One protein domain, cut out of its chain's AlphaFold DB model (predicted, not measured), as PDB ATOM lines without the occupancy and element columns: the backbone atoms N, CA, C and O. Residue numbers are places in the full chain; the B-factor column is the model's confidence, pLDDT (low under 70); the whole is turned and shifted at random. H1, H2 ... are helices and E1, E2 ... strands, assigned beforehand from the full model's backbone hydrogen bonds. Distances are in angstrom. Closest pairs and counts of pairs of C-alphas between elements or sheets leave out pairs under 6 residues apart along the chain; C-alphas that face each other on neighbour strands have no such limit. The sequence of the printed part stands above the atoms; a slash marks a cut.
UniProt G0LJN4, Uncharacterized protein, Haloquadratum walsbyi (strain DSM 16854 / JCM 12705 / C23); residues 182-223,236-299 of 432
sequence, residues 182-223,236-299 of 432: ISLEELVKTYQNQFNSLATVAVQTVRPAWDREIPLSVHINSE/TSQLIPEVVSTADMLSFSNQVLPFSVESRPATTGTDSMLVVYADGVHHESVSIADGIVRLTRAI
ATOM      1  N   ILE A 182      22.628 -13.157  44.691       95.19
ATOM      2  CA  ILE A 182      22.760 -13.972  45.908       95.19
ATOM      3  C   ILE A 182      24.025 -13.559  46.665       95.19
ATOM      4  O   ILE A 182      25.039 -13.220  46.057       95.19
ATOM      5  N   SER A 183      24.001 -13.554  47.997       96.56
ATOM      6  CA  SER A 183      25.225 -13.316  48.777       96.56
ATOM      7  C   SER A 183      26.059 -14.588  48.920       96.56
ATOM      8  O   SER A 183      25.504 -15.683  48.994       96.56
ATOM      9  N   LEU A 184      27.389 -14.470  49.021       96.19
ATOM     10  CA  LEU A 184      28.258 -15.630  49.282       96.19
ATOM     11  C   LEU A 184      27.863 -16.354  50.579       96.19
ATOM     12  O   LEU A 184      27.894 -17.581  50.648       96.19
ATOM     13  N   GLU A 185      27.432 -15.604  51.593       96.12
ATOM     14  CA  GLU A 185      26.930 -16.169  52.843       96.12
ATOM     15  C   GLU A 185      25.651 -16.989  52.641       96.12
ATOM     16  O   GLU A 185      25.544 -18.106  53.150       96.12
ATOM     17  N   GLU A 186      24.688 -16.455  51.891       95.62
ATOM     18  CA  GLU A 186      23.447 -17.155  51.573       95.62
ATOM     19  C   GLU A 186      23.693 -18.372  50.679       95.62
ATOM     20  O   GLU A 186      23.105 -19.423  50.927       95.62
ATOM     21  N   LEU A 187      24.610 -18.276  49.712       96.12
ATOM     22  CA  LEU A 187      25.026 -19.390  48.863       96.12
ATOM     23  C   LEU A 187      25.561 -20.544  49.716       96.12
ATOM     24  O   LEU A 187      25.033 -21.655  49.644       96.12
ATOM     25  N   VAL A 188      26.553 -20.288  50.577       94.62
ATOM     26  CA  VAL A 188      27.142 -21.328  51.437       94.62
ATOM     27  C   VAL A 188      26.090 -21.917  52.377       94.62
ATOM     28  O   VAL A 188      25.970 -23.138  52.465       94.62
ATOM     29  N   LYS A 189      25.272 -21.082  53.030       93.62
ATOM     30  CA  LYS A 189      24.191 -21.552  53.915       93.62
ATOM     31  C   LYS A 189      23.152 -22.392  53.180       93.62
ATOM     32  O   LYS A 189      22.657 -23.370  53.731       93.62
ATOM     33  N   THR A 190      22.820 -22.036  51.942       93.50
ATOM     34  CA  THR A 190      21.880 -22.796  51.110       93.50
ATOM     35  C   THR A 190      22.433 -24.187  50.830       93.50
ATOM     36  O   THR A 190      21.728 -25.176  51.028       93.50
ATOM     37  N   TYR A 191      23.715 -24.279  50.473       91.56
ATOM     38  CA  TYR A 191      24.387 -25.563  50.309       91.56
ATOM     39  C   TYR A 191      24.463 -26.362  51.613       91.56
ATOM     40  O   TYR A 191      24.169 -27.550  51.584       91.56
ATOM     41  N   GLN A 192      24.772 -25.737  52.753       90.19
ATOM     42  CA  GLN A 192      24.781 -26.414  54.060       90.19
ATOM     43  C   GLN A 192      23.400 -26.961  54.452       90.19
ATOM     44  O   GLN A 192      23.297 -28.040  55.025       90.19
ATOM     45  N   ASN A 193      22.330 -26.217  54.156       89.12
ATOM     46  CA  ASN A 193      20.965 -26.617  54.495       89.12
ATOM     47  C   ASN A 193      20.442 -27.739  53.588       89.12
ATOM     48  O   ASN A 193      19.671 -28.583  54.041       89.12
ATOM     49  N   GLN A 194      20.819 -27.726  52.307       86.94
ATOM     50  CA  GLN A 194      20.415 -28.754  51.347       86.94
ATOM     51  C   GLN A 194      21.277 -30.017  51.462       86.94
ATOM     52  O   GLN A 194      20.765 -31.127  51.315       86.94
ATOM     53  N   PHE A 195      22.568 -29.852  51.744       82.12
ATOM     54  CA  PHE A 195      23.545 -30.921  51.872       82.12
ATOM     55  C   PHE A 195      24.223 -30.817  53.242       82.12
ATOM     56  O   PHE A 195      25.097 -29.979  53.456       82.12
ATOM     57  N   ASN A 196      23.884 -31.734  54.155       73.19
ATOM     58  CA  ASN A 196      24.526 -31.843  55.479       73.19
ATOM     59  C   ASN A 196      26.037 -32.142  55.410       73.19
ATOM     60  O   ASN A 196      26.710 -32.197  56.433       73.19
ATOM     61  N   SER A 197      26.551 -32.373  54.206       80.75
ATOM     62  CA  SER A 197      27.859 -32.923  53.910       80.75
ATOM     63  C   SER A 197      28.710 -31.955  53.064       80.75
ATOM     64  O   SER A 197      29.648 -32.374  52.392       80.75
ATOM     65  N   LEU A 198      28.395 -30.652  53.063       87.88
ATOM     66  CA  LEU A 198      29.213 -29.632  52.395       87.88
ATOM     67  C   LEU A 198      30.613 -29.553  53.028       87.88
ATOM     68  O   LEU A 198      30.756 -29.047  54.141       87.88
ATOM     69  N   ALA A 199      31.632 -29.975  52.281       88.44
ATOM     70  CA  ALA A 199      33.019 -29.971  52.734       88.44
ATOM     71  C   ALA A 199      33.679 -28.605  52.513       88.44
ATOM     72  O   ALA A 199      34.167 -27.975  53.453       88.44
ATOM     73  N   THR A 200      33.657 -28.126  51.265       92.00
ATOM     74  CA  THR A 200      34.448 -26.962  50.839       92.00
ATOM     75  C   THR A 200      33.711 -26.162  49.769       92.00
ATOM     76  O   THR A 200      33.057 -26.730  48.898       92.00
ATOM     77  N   VAL A 201      33.856 -24.839  49.785       94.62
ATOM     78  CA  VAL A 201      33.567 -23.975  48.632       94.62
ATOM     79  C   VAL A 201      34.850 -23.237  48.281       94.62
ATOM     80  O   VAL A 201      35.486 -22.643  49.155       94.62
ATOM     81  N   ALA A 202      35.251 -23.295  47.017       94.56
ATOM     82  CA  ALA A 202      36.495 -22.702  46.543       94.56
ATOM     83  C   ALA A 202      36.309 -22.015  45.186       94.56
ATOM     84  O   ALA A 202      35.402 -22.352  44.433       94.56
ATOM     85  N   VAL A 203      37.173 -21.058  44.866       95.69
ATOM     86  CA  VAL A 203      37.181 -20.325  43.594       95.69
ATOM     87  C   VAL A 203      38.311 -20.852  42.718       95.69
ATOM     88  O   VAL A 203      39.457 -20.954  43.158       95.69
ATOM     89  N   GLN A 204      38.005 -21.187  41.464       92.81
ATOM     90  CA  GLN A 204      38.987 -21.703  40.507       92.81
ATOM     91  C   GLN A 204      39.823 -20.560  39.899       92.81
ATOM     92  O   GLN A 204      39.593 -20.159  38.759       92.81
ATOM     93  N   THR A 205      40.814 -20.060  40.642       89.00
ATOM     94  CA  THR A 205      41.668 -18.920  40.236       89.00
ATOM     95  C   THR A 205      42.567 -19.210  39.033       89.00
ATOM     96  O   THR A 205      43.000 -18.306  38.339       89.00
ATOM     97  N   VAL A 206      42.799 -20.481  38.703       85.44
ATOM     98  CA  VAL A 206      43.529 -20.866  37.482       85.44
ATOM     99  C   VAL A 206      42.756 -20.595  36.184       85.44
ATOM    100  O   VAL A 206      43.322 -20.741  35.099       85.44
ATOM    101  N   ARG A 207      41.455 -20.276  36.250       83.25
ATOM    102  CA  ARG A 207      40.686 -19.934  35.050       83.25
ATOM    103  C   ARG A 207      41.047 -18.515  34.591       83.25
ATOM    104  O   ARG A 207      41.055 -17.603  35.415       83.25
ATOM    105  N   PRO A 208      41.279 -18.293  33.286       77.62
ATOM    106  CA  PRO A 208      41.505 -16.949  32.768       77.62
ATOM    107  C   PRO A 208      40.351 -16.014  33.137       77.62
ATOM    108  O   PRO A 208      39.190 -16.371  32.943       77.62
ATOM    109  N   ALA A 209      40.681 -14.819  33.633       81.00
ATOM    110  CA  ALA A 209      39.712 -13.792  34.029       81.00
ATOM    111  C   ALA A 209      38.656 -14.262  35.055       81.00
ATOM    112  O   ALA A 209      37.523 -13.779  35.038       81.00
ATOM    113  N   TRP A 210      39.031 -15.181  35.955       89.31
ATOM    114  CA  TRP A 210      38.181 -15.664  37.053       89.31
ATOM    115  C   TRP A 210      37.627 -14.539  37.937       89.31
ATOM    116  O   TRP A 210      36.602 -14.705  38.583       89.31
ATOM    117  N   ASP A 211      38.305 -13.396  37.973       90.06
ATOM    118  CA  ASP A 211      37.937 -12.220  38.752       90.06
ATOM    119  C   ASP A 211      36.831 -11.372  38.091       90.06
ATOM    120  O   ASP A 211      36.289 -10.467  38.718       90.06
ATOM    121  N   ARG A 212      36.465 -11.674  36.835       87.81
ATOM    122  CA  ARG A 212      35.342 -11.041  36.116       87.81
ATOM    123  C   ARG A 212      34.066 -11.877  36.153       87.81
ATOM    124  O   ARG A 212      32.974 -11.326  36.070       87.81
ATOM    125  N   GLU A 213      34.209 -13.195  36.256       91.44
ATOM    126  CA  GLU A 213      33.121 -14.144  36.488       91.44
ATOM    127  C   GLU A 213      33.628 -15.216  37.450       91.44
ATOM    128  O   GLU A 213      34.430 -16.057  37.049       91.44
ATOM    129  N   ILE A 214      33.160 -15.193  38.700       95.19
ATOM    130  CA  ILE A 214      33.677 -16.016  39.798       95.19
ATOM    131  C   ILE A 214      33.337 -17.500  39.562       95.19
ATOM    132  O   ILE A 214      32.174 -17.886  39.713       95.19
ATOM    133  N   PRO A 215      34.314 -18.375  39.250       94.81
ATOM    134  CA  PRO A 215      34.051 -19.787  39.005       94.81
ATOM    135  C   PRO A 215      34.109 -20.570  40.322       94.81
ATOM    136  O   PRO A 215      35.175 -21.026  40.752       94.81
ATOM    137  N   LEU A 216      32.963 -20.727  40.981       95.31
ATOM    138  CA  LEU A 216      32.837 -21.476  42.229       95.31
ATOM    139  C   LEU A 216      32.844 -22.990  41.985       95.31
ATOM    140  O   LEU A 216      32.112 -23.530  41.159       95.31
ATOM    141  N   SER A 217      33.645 -23.684  42.783       93.75
ATOM    142  CA  SER A 217      33.687 -25.133  42.925       93.75
ATOM    143  C   SER A 217      33.129 -25.492  44.296       93.75
ATOM    144  O   SER A 217      33.696 -25.108  45.321       93.75
ATOM    145  N   VAL A 218      32.015 -26.218  44.329       92.75
ATOM    146  CA  VAL A 218      31.353 -26.646  45.564       92.75
ATOM    147  C   VAL A 218      31.605 -28.129  45.783       92.75
ATOM    148  O   VAL A 218      31.221 -28.966  44.973       92.75
ATOM    149  N   HIS A 219      32.265 -28.460  46.883       90.44
ATOM    150  CA  HIS A 219      32.724 -29.803  47.195       90.44
ATOM    151  C   HIS A 219      31.816 -30.428  48.248       90.44
ATOM    152  O   HIS A 219      31.746 -29.956  49.384       90.44
ATOM    153  N   ILE A 220      31.127 -31.500  47.869       87.50
ATOM    154  CA  ILE A 220      30.156 -32.190  48.720       87.50
ATOM    155  C   ILE A 220      30.716 -33.575  49.063       87.50
ATOM    156  O   ILE A 220      31.160 -34.317  48.180       87.50
ATOM    157  N   ASN A 221      30.721 -33.924  50.349       79.12
ATOM    158  CA  ASN A 221      31.013 -35.273  50.817       79.12
ATOM    159  C   ASN A 221      29.843 -36.174  50.406       79.12
ATOM    160  O   ASN A 221      28.692 -35.906  50.760       79.12
ATOM    161  N   SER A 222      30.110 -37.263  49.690       65.94
ATOM    162  CA  SER A 222      29.119 -38.330  49.581       65.94
ATOM    163  C   SER A 222      29.157 -39.138  50.877       65.94
ATOM    164  O   SER A 222      29.966 -40.055  51.015       65.94
ATOM    165  N   GLU A 223      28.291 -38.823  51.838       55.22
ATOM    166  CA  GLU A 223      27.958 -39.779  52.902       55.22
ATOM    167  C   GLU A 223      27.066 -40.886  52.318       55.22
ATOM    168  O   GLU A 223      25.898 -40.990  52.650       55.22
ATOM    169  N   THR A 236      24.982 -33.860  37.248       50.72
ATOM    170  CA  THR A 236      25.571 -32.697  37.945       50.72
ATOM    171  C   THR A 236      24.584 -31.556  38.223       50.72
ATOM    172  O   THR A 236      24.786 -30.783  39.156       50.72
ATOM    173  N   SER A 237      23.479 -31.480  37.478       48.53
ATOM    174  CA  SER A 237      22.394 -30.513  37.666       48.53
ATOM    175  C   SER A 237      21.557 -30.709  38.941       48.53
ATOM    176  O   SER A 237      20.930 -29.751  39.378       48.53
ATOM    177  N   GLN A 238      21.531 -31.894  39.568       55.97
ATOM    178  CA  GLN A 238      20.783 -32.120  40.825       55.97
ATOM    179  C   GLN A 238      21.536 -31.663  42.088       55.97
ATOM    180  O   GLN A 238      20.970 -31.659  43.180       55.97
ATOM    181  N   LEU A 239      22.805 -31.264  41.948       71.75
ATOM    182  CA  LEU A 239      23.664 -30.844  43.057       71.75
ATOM    183  C   LEU A 239      23.731 -29.321  43.240       71.75
ATOM    184  O   LEU A 239      24.504 -28.857  44.073       71.75
ATOM    185  N   ILE A 240      22.971 -28.539  42.469       84.06
ATOM    186  CA  ILE A 240      22.934 -27.074  42.576       84.06
ATOM    187  C   ILE A 240      21.554 -26.658  43.114       84.06
ATOM    188  O   ILE A 240      20.545 -26.986  42.488       84.06
ATOM    189  N   PRO A 241      21.472 -25.965  44.266       87.69
ATOM    190  CA  PRO A 241      20.215 -25.448  44.802       87.69
ATOM    191  C   PRO A 241      19.496 -24.502  43.830       87.69
ATOM    192  O   PRO A 241      20.140 -23.692  43.167       87.69
ATOM    193  N   GLU A 242      18.158 -24.527  43.803       87.38
ATOM    194  CA  GLU A 242      17.346 -23.708  42.877       87.38
ATOM    195  C   GLU A 242      17.645 -22.203  43.010       87.38
ATOM    196  O   GLU A 242      17.843 -21.510  42.009       87.38
ATOM    197  N   VAL A 243      17.774 -21.717  44.249       87.62
ATOM    198  CA  VAL A 243      18.120 -20.317  44.563       87.62
ATOM    199  C   VAL A 243      19.485 -19.925  43.983       87.62
ATOM    200  O   VAL A 243      19.657 -18.806  43.522       87.62
ATOM    201  N   VAL A 244      20.443 -20.856  43.951       89.81
ATOM    202  CA  VAL A 244      21.771 -20.622  43.365       89.81
ATOM    203  C   VAL A 244      21.695 -20.675  41.840       89.81
ATOM    204  O   VAL A 244      22.287 -19.836  41.176       89.81
ATOM    205  N   SER A 245      20.933 -21.616  41.274       88.50
ATOM    206  CA  SER A 245      20.797 -21.764  39.816       88.50
ATOM    207  C   SER A 245      20.036 -20.623  39.129       88.50
ATOM    208  O   SER A 245      20.135 -20.468  37.916       88.50
ATOM    209  N   THR A 246      19.246 -19.863  39.892       88.06
ATOM    210  CA  THR A 246      18.451 -18.726  39.402       88.06
ATOM    211  C   THR A 246      19.124 -17.377  39.639       88.06
ATOM    212  O   THR A 246      18.624 -16.370  39.146       88.06
ATOM    213  N   ALA A 247      20.232 -17.346  40.384       91.19
ATOM    214  CA  ALA A 247      20.999 -16.137  40.619       91.19
ATOM    215  C   ALA A 247      21.985 -15.888  39.467       91.19
ATOM    216  O   ALA A 247      22.696 -16.792  39.035       91.19
ATOM    217  N   ASP A 248      22.036 -14.640  39.009       88.62
ATOM    218  CA  ASP A 248      22.927 -14.163  37.950       88.62
ATOM    219  C   ASP A 248      24.244 -13.612  38.527       88.62
ATOM    220  O   ASP A 248      25.291 -13.660  37.882       88.62
ATOM    221  N   MET A 249      24.187 -13.074  39.751       92.56
ATOM    222  CA  MET A 249      25.282 -12.335  40.381       92.56
ATOM    223  C   MET A 249      25.558 -12.825  41.803       92.56
ATOM    224  O   MET A 249      24.639 -13.128  42.568       92.56
ATOM    225  N   LEU A 250      26.834 -12.832  42.178       95.00
ATOM    226  CA  LEU A 250      27.319 -13.107  43.520       95.00
ATOM    227  C   LEU A 250      27.731 -11.798  44.188       95.00
ATOM    228  O   LEU A 250      28.581 -11.071  43.678       95.00
ATOM    229  N   SER A 251      27.172 -11.532  45.365       94.56
ATOM    230  CA  SER A 251      27.568 -10.406  46.210       94.56
ATOM    231  C   SER A 251      28.439 -10.856  47.382       94.56
ATOM    232  O   SER A 251      28.157 -11.847  48.064       94.56
ATOM    233  N   PHE A 252      29.511 -10.112  47.633       94.25
ATOM    234  CA  PHE A 252      30.396 -10.299  48.781       94.25
ATOM    235  C   PHE A 252      31.078  -8.970  49.117       94.25
ATOM    236  O   PHE A 252      31.441  -8.205  48.227       94.25
ATOM    237  N   SER A 253      31.252  -8.675  50.408       91.50
ATOM    238  CA  SER A 253      31.719  -7.355  50.860       91.50
ATOM    239  C   SER A 253      30.870  -6.224  50.242       91.50
ATOM    240  O   SER A 253      29.698  -6.098  50.588       91.50
ATOM    241  N   ASN A 254      31.441  -5.444  49.314       87.06
ATOM    242  CA  ASN A 254      30.773  -4.383  48.551       87.06
ATOM    243  C   ASN A 254      30.867  -4.614  47.028       87.06
ATOM    244  O   ASN A 254      30.714  -3.671  46.257       87.06
ATOM    245  N   GLN A 255      31.187  -5.836  46.599       88.75
ATOM    246  CA  GLN A 255      31.349  -6.208  45.196       88.75
ATOM    247  C   GLN A 255      30.181  -7.093  44.754       88.75
ATOM    248  O   GLN A 255      29.661  -7.891  45.540       88.75
ATOM    249  N   VAL A 256      29.778  -6.937  43.494       90.56
ATOM    250  CA  VAL A 256      28.758  -7.751  42.826       90.56
ATOM    251  C   VAL A 256      29.346  -8.182  41.492       90.56
ATOM    252  O   VAL A 256      29.673  -7.334  40.666       90.56
ATOM    253  N   LEU A 257      29.541  -9.487  41.310       90.69
ATOM    254  CA  LEU A 257      30.162 -10.040  40.109       90.69
ATOM    255  C   LEU A 257      29.353 -11.224  39.577       90.69
ATOM    256  O   LEU A 257      28.791 -11.979  40.377       90.69
ATOM    257  N   PRO A 258      29.329 -11.437  38.250       91.75
ATOM    258  CA  PRO A 258      28.838 -12.679  37.671       91.75
ATOM    259  C   PRO A 258      29.544 -13.882  38.293       91.75
ATOM    260  O   PRO A 258      30.707 -13.796  38.698       91.75
ATOM    261  N   PHE A 259      28.861 -15.019  38.361       94.62
ATOM    262  CA  PHE A 259      29.455 -16.239  38.889       94.62
ATOM    263  C   PHE A 259      28.911 -17.477  38.189       94.62
ATOM    264  O   PHE A 259      27.797 -17.493  37.671       94.62
ATOM    265  N   SER A 260      29.701 -18.541  38.220       93.25
ATOM    266  CA  SER A 260      29.281 -19.875  37.816       93.25
ATOM    267  C   SER A 260      29.574 -20.864  38.934       93.25
ATOM    268  O   SER A 260      30.472 -20.656  39.748       93.25
ATOM    269  N   VAL A 261      28.790 -21.941  39.006       93.00
ATOM    270  CA  VAL A 261      28.938 -22.962  40.047       93.00
ATOM    271  C   VAL A 261      29.063 -24.340  39.423       93.00
ATOM    272  O   VAL A 261      28.278 -24.729  38.561       93.00
ATOM    273  N   GLU A 262      30.038 -25.096  39.906       90.81
ATOM    274  CA  GLU A 262      30.238 -26.500  39.589       90.81
ATOM    275  C   GLU A 262      30.292 -27.306  40.891       90.81
ATOM    276  O   GLU A 262      31.075 -26.990  41.785       90.81
ATOM    277  N   SER A 263      29.486 -28.362  41.001       87.56
ATOM    278  CA  SER A 263      29.539 -29.276  42.147       87.56
ATOM    279  C   SER A 263      30.508 -30.431  41.874       87.56
ATOM    280  O   SER A 263      30.446 -31.062  40.816       87.56
ATOM    281  N   ARG A 264      31.389 -30.733  42.831       87.00
ATOM    282  CA  ARG A 264      32.425 -31.772  42.749       87.00
ATOM    283  C   ARG A 264      32.445 -32.665  43.999       87.00
ATOM    284  O   ARG A 264      32.017 -32.233  45.069       87.00
ATOM    285  N   PRO A 265      32.970 -33.901  43.906       84.81
ATOM    286  CA  PRO A 265      33.230 -34.724  45.086       84.81
ATOM    287  C   PRO A 265      34.270 -34.075  46.004       84.81
ATOM    288  O   PRO A 265      35.259 -33.518  45.517       84.81
ATOM    289  N   ALA A 266      34.109 -34.215  47.320       82.38
ATOM    290  CA  ALA A 266      35.056 -33.684  48.307       82.38
ATOM    291  C   ALA A 266      36.486 -34.236  48.208       82.38
ATOM    292  O   ALA A 266      37.430 -33.577  48.626       82.38
ATOM    293  N   THR A 267      36.669 -35.402  47.589       79.88
ATOM    294  CA  THR A 267      37.991 -35.981  47.302       79.88
ATOM    295  C   THR A 267      38.742 -35.269  46.173       79.88
ATOM    296  O   THR A 267      39.920 -35.542  45.946       79.88
ATOM    297  N   THR A 268      38.083 -34.360  45.447       82.00
ATOM    298  CA  THR A 268      38.722 -33.544  44.412       82.00
ATOM    299  C   THR A 268      39.646 -32.524  45.072       82.00
ATOM    300  O   THR A 268      39.181 -31.702  45.860       82.00
ATOM    301  N   GLY A 269      40.933 -32.547  44.718       78.81
ATOM    302  CA  GLY A 269      41.930 -31.622  45.262       78.81
ATOM    303  C   GLY A 269      41.591 -30.148  45.016       78.81
ATOM    304  O   GLY A 269      41.087 -29.784  43.950       78.81
ATOM    305  N   THR A 270      41.892 -29.314  46.011       82.25
ATOM    306  CA  THR A 270      41.624 -27.865  46.039       82.25
ATOM    307  C   THR A 270      42.900 -27.021  46.070       82.25
ATOM    308  O   THR A 270      42.811 -25.803  46.145       82.25
ATOM    309  N   ASP A 271      44.081 -27.639  45.950       80.44
ATOM    310  CA  ASP A 271      45.391 -26.987  46.131       80.44
ATOM    311  C   ASP A 271      45.646 -25.794  45.192       80.44
ATOM    312  O   ASP A 271      46.455 -24.922  45.495       80.44
ATOM    313  N   SER A 272      44.978 -25.753  44.035       82.62
ATOM    314  CA  SER A 272      45.071 -24.665  43.051       82.62
ATOM    315  C   SER A 272      43.853 -23.735  43.054       82.62
ATOM    316  O   SER A 272      43.627 -23.021  42.078       82.62
ATOM    317  N   MET A 273      43.032 -23.785  44.101       91.00
ATOM    318  CA  MET A 273      41.819 -22.987  44.252       91.00
ATOM    319  C   MET A 273      41.914 -22.112  45.499       91.00
ATOM    320  O   MET A 273      42.483 -22.510  46.511       91.00
ATOM    321  N   LEU A 274      41.287 -20.941  45.451       93.50
ATOM    322  CA  LEU A 274      41.140 -20.086  46.624       93.50
ATOM    323  C   LEU A 274      39.977 -20.602  47.474       93.50
ATOM    324  O   LEU A 274      38.818 -20.508  47.067       93.50
ATOM    325  N   VAL A 275      40.265 -21.158  48.649       94.12
ATOM    326  CA  VAL A 275      39.226 -21.706  49.532       94.12
ATOM    327  C   VAL A 275      38.501 -20.570  50.256       94.12
ATOM    328  O   VAL A 275      39.108 -19.814  51.015       94.12
ATOM    329  N   VAL A 276      37.184 -20.471  50.046       95.56
ATOM    330  CA  VAL A 276      36.316 -19.446  50.657       95.56
ATOM    331  C   VAL A 276      35.406 -20.008  51.754       95.56
ATOM    332  O   VAL A 276      34.819 -19.266  52.530       95.56
ATOM    333  N   TYR A 277      35.288 -21.324  51.862       95.25
ATOM    334  CA  TYR A 277      34.664 -21.980  53.005       95.25
ATOM    335  C   TYR A 277      35.213 -23.396  53.123       95.25
ATOM    336  O   TYR A 277      35.347 -24.077  52.108       95.25
ATOM    337  N   ALA A 278      35.485 -23.846  54.345       92.88
ATOM    338  CA  ALA A 278      35.846 -25.230  54.632       92.88
ATOM    339  C   ALA A 278      35.367 -25.643  56.029       92.88
ATOM    340  O   ALA A 278      35.594 -24.933  57.016       92.88
ATOM    341  N   ASP A 279      34.742 -26.816  56.116       86.88
ATOM    342  CA  ASP A 279      34.163 -27.373  57.346       86.88
ATOM    343  C   ASP A 279      35.205 -27.799  58.401       86.88
ATOM    344  O   ASP A 279      34.886 -27.904  59.585       86.88
ATOM    345  N   GLY A 280      36.461 -27.994  57.990       81.62
ATOM    346  CA  GLY A 280      37.563 -28.422  58.852       81.62
ATOM    347  C   GLY A 280      37.805 -29.935  58.904       81.62
ATOM    348  O   GLY A 280      38.698 -30.372  59.628       81.62
ATOM    349  N   VAL A 281      37.030 -30.750  58.177       76.00
ATOM    350  CA  VAL A 281      37.149 -32.222  58.206       76.00
ATOM    351  C   VAL A 281      38.291 -32.704  57.308       76.00
ATOM    352  O   VAL A 281      39.052 -33.594  57.692       76.00
ATOM    353  N   HIS A 282      38.434 -32.096  56.129       65.94
ATOM    354  CA  HIS A 282      39.438 -32.467  55.123       65.94
ATOM    355  C   HIS A 282      40.497 -31.384  54.864       65.94
ATOM    356  O   HIS A 282      41.538 -31.673  54.278       65.94
ATOM    357  N   HIS A 283      40.256 -30.157  55.331       69.88
ATOM    358  CA  HIS A 283      41.118 -28.989  55.137       69.88
ATOM    359  C   HIS A 283      41.211 -28.165  56.425       69.88
ATOM    360  O   HIS A 283      40.471 -28.406  57.377       69.88
ATOM    361  N   GLU A 284      42.100 -27.170  56.460       82.38
ATOM    362  CA  GLU A 284      42.025 -26.123  57.482       82.38
ATOM    363  C   GLU A 284      40.646 -25.449  57.412       82.38
ATOM    364  O   GLU A 284      40.172 -25.114  56.326       82.38
ATOM    365  N   SER A 285      39.976 -25.293  58.557       89.75
ATOM    366  CA  SER A 285      38.636 -24.706  58.585       89.75
ATOM    367  C   SER A 285      38.686 -23.236  58.173       89.75
ATOM    368  O   SER A 285      39.499 -22.464  58.681       89.75
ATOM    369  N   VAL A 286      37.781 -22.851  57.275       93.69
ATOM    370  CA  VAL A 286      37.629 -21.475  56.799       93.69
ATOM    371  C   VAL A 286      36.188 -21.059  57.027       93.69
ATOM    372  O   VAL A 286      35.262 -21.644  56.458       93.69
ATOM    373  N   SER A 287      35.992 -20.044  57.869       94.81
ATOM    374  CA  SER A 287      34.671 -19.462  58.079       94.81
ATOM    375  C   SER A 287      34.227 -18.674  56.843       94.81
ATOM    376  O   SER A 287      35.055 -18.162  56.093       94.81
ATOM    377  N   ILE A 288      32.913 -18.512  56.652       94.81
ATOM    378  CA  ILE A 288      32.360 -17.707  55.544       94.81
ATOM    379  C   ILE A 288      32.929 -16.277  55.564       94.81
ATOM    380  O   ILE A 288      33.266 -15.727  54.520       94.81
ATOM    381  N   ALA A 289      33.065 -15.679  56.753       95.38
ATOM    382  CA  ALA A 289      33.595 -14.326  56.905       95.38
ATOM    383  C   ALA A 289      35.065 -14.234  56.464       95.38
ATOM    384  O   ALA A 289      35.427 -13.320  55.723       95.38
ATOM    385  N   ASP A 290      35.894 -15.206  56.857       95.00
ATOM    386  CA  ASP A 290      37.291 -15.267  56.418       95.00
ATOM    387  C   ASP A 290      37.385 -15.509  54.909       95.00
ATOM    388  O   ASP A 290      38.224 -14.915  54.237       95.00
ATOM    389  N   GLY A 291      36.483 -16.324  54.362       94.62
ATOM    390  CA  GLY A 291      36.338 -16.548  52.929       94.62
ATOM    391  C   GLY A 291      36.037 -15.291  52.129       94.62
ATOM    392  O   GLY A 291      36.698 -15.031  51.128       94.62
ATOM    393  N   ILE A 292      35.087 -14.477  52.598       95.94
ATOM    394  CA  ILE A 292      34.776 -13.169  52.004       95.94
ATOM    395  C   ILE A 292      36.027 -12.280  52.003       95.94
ATOM    396  O   ILE A 292      36.340 -11.649  50.993       95.94
ATOM    397  N   VAL A 293      36.782 -12.260  53.107       95.81
ATOM    398  CA  VAL A 293      38.025 -11.482  53.222       95.81
ATOM    399  C   VAL A 293      39.121 -12.013  52.292       95.81
ATOM    400  O   VAL A 293      39.860 -11.217  51.712       95.81
ATOM    401  N   ARG A 294      39.258 -13.336  52.134       95.06
ATOM    402  CA  ARG A 294      40.185 -13.965  51.174       95.06
ATOM    403  C   ARG A 294      39.830 -13.595  49.736       95.06
ATOM    404  O   ARG A 294      40.693 -13.102  49.017       95.06
ATOM    405  N   LEU A 295      38.564 -13.762  49.354       95.50
ATOM    406  CA  LEU A 295      38.075 -13.455  48.010       95.50
ATOM    407  C   LEU A 295      38.248 -11.977  47.665       95.50
ATOM    408  O   LEU A 295      38.797 -11.663  46.617       95.50
ATOM    409  N   THR A 296      37.859 -11.078  48.573       95.00
ATOM    410  CA  THR A 296      38.005  -9.627  48.366       95.00
ATOM    411  C   THR A 296      39.467  -9.264  48.094       95.00
ATOM    412  O   THR A 296      39.764  -8.600  47.111       95.00
ATOM    413  N   ARG A 297      40.405  -9.780  48.903       93.44
ATOM    414  CA  ARG A 297      41.844  -9.518  48.715       93.44
ATOM    415  C   ARG A 297      42.390 -10.068  47.402       93.44
ATOM    416  O   ARG A 297      43.274  -9.451  46.818       93.44
ATOM    417  N   ALA A 298      41.905 -11.229  46.971       93.62
ATOM    418  CA  ALA A 298      42.320 -11.835  45.715       93.62
ATOM    419  C   ALA A 298      41.823 -11.023  44.508       93.62
ATOM    420  O   ALA A 298      42.602 -10.766  43.596       93.62
ATOM    421  N   ILE A 299      40.563 -10.569  44.533       93.31
ATOM    422  CA  ILE A 299      39.987  -9.713  43.483       93.31
ATOM    423  C   ILE A 299      40.684  -8.356  43.430       93.31
ATOM    424  O   ILE A 299      41.100  -7.932  42.356       93.31
TER     425      ILE A 299
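This is residues 182 to 223 and 236 to 299 of the 432 residues of an uncharacterized protein of Haloquadratum walsbyi (strain DSM 16854 / JCM 12705 / C23) (UniProt G0LJN4). One curled sheet of five strands, shaped like part of a barrel, has the helix H1 over one face and the helix H4 over the opposite face, packed mainly on the edge strand E5. The longest strand, E4, bends by 69 degrees at residue 258, pairing with E3 before the bend and with E2 after it. The 106 printed residues hold, in order, H1 E1 E2 H2 H3 E3 E4 E5 H4, of mixed class; the mixed sheet runs E3 E4 E2 E1 E5. The whole is compact, with a radius of gyration of the C-alphas of 12.4 A and spans of 35 by 28 by 24 A.

Start at H1, residues 184 to 194, on the sheet at a height of 7.5 A over it. Next, E1, residues 198 to 203, and E2, residues 214 to 220, form an antiparallel hairpin; find N 202 and O 217 at 2.9 A. H2, residues 236 to 239, is on the same face as H1, while H3, residues 242 to 245, only grazes the sheet. E3, residues 249 to 252, and E4, residues 255 to 265, form a hairpin, with N 250 and O 257 at 2.8 A. E4 is parallel to E2, with N 216 and O 260 at 2.8 A. E5, residues 274 to 278, is antiparallel to E1, with N 201 and O 277 at 2.9 A. H4, residues 288 to 299, comes closest to E5 at the C-alphas of Val 276 and Gly 291, 3.7 A apart. With residues 288 to 292 alone it touches H1, opposite ways at a steep tilt of 45 degrees; the closest C-alphas, of Glu 185 and Ile 288, are 6.3 A apart. In H1 and H4 every O i to N i+4 pair is within hydrogen-bond range; H2 and H3 are too short for one.

Find C-alpha 184 at (28.258, -15.630, 49.282); H1 runs 15.4 A from there. E2 spans 18.8 A and E4 28.6 A. H4 runs 16.4 A to C-alpha 299 at (39.987, -9.713, 43.483).

The farthest C-alphas, of Glu 223 and Asn 254, are 35.8 A apart. Residues 224 to 235 are not printed, and C-alphas 223 and 236 stand 16.7 A apart across the cut. Of the links printed whole, none is long. Look for pLDDT under 70 at residues 222 to 223, 236 to 238 and 282 to 283.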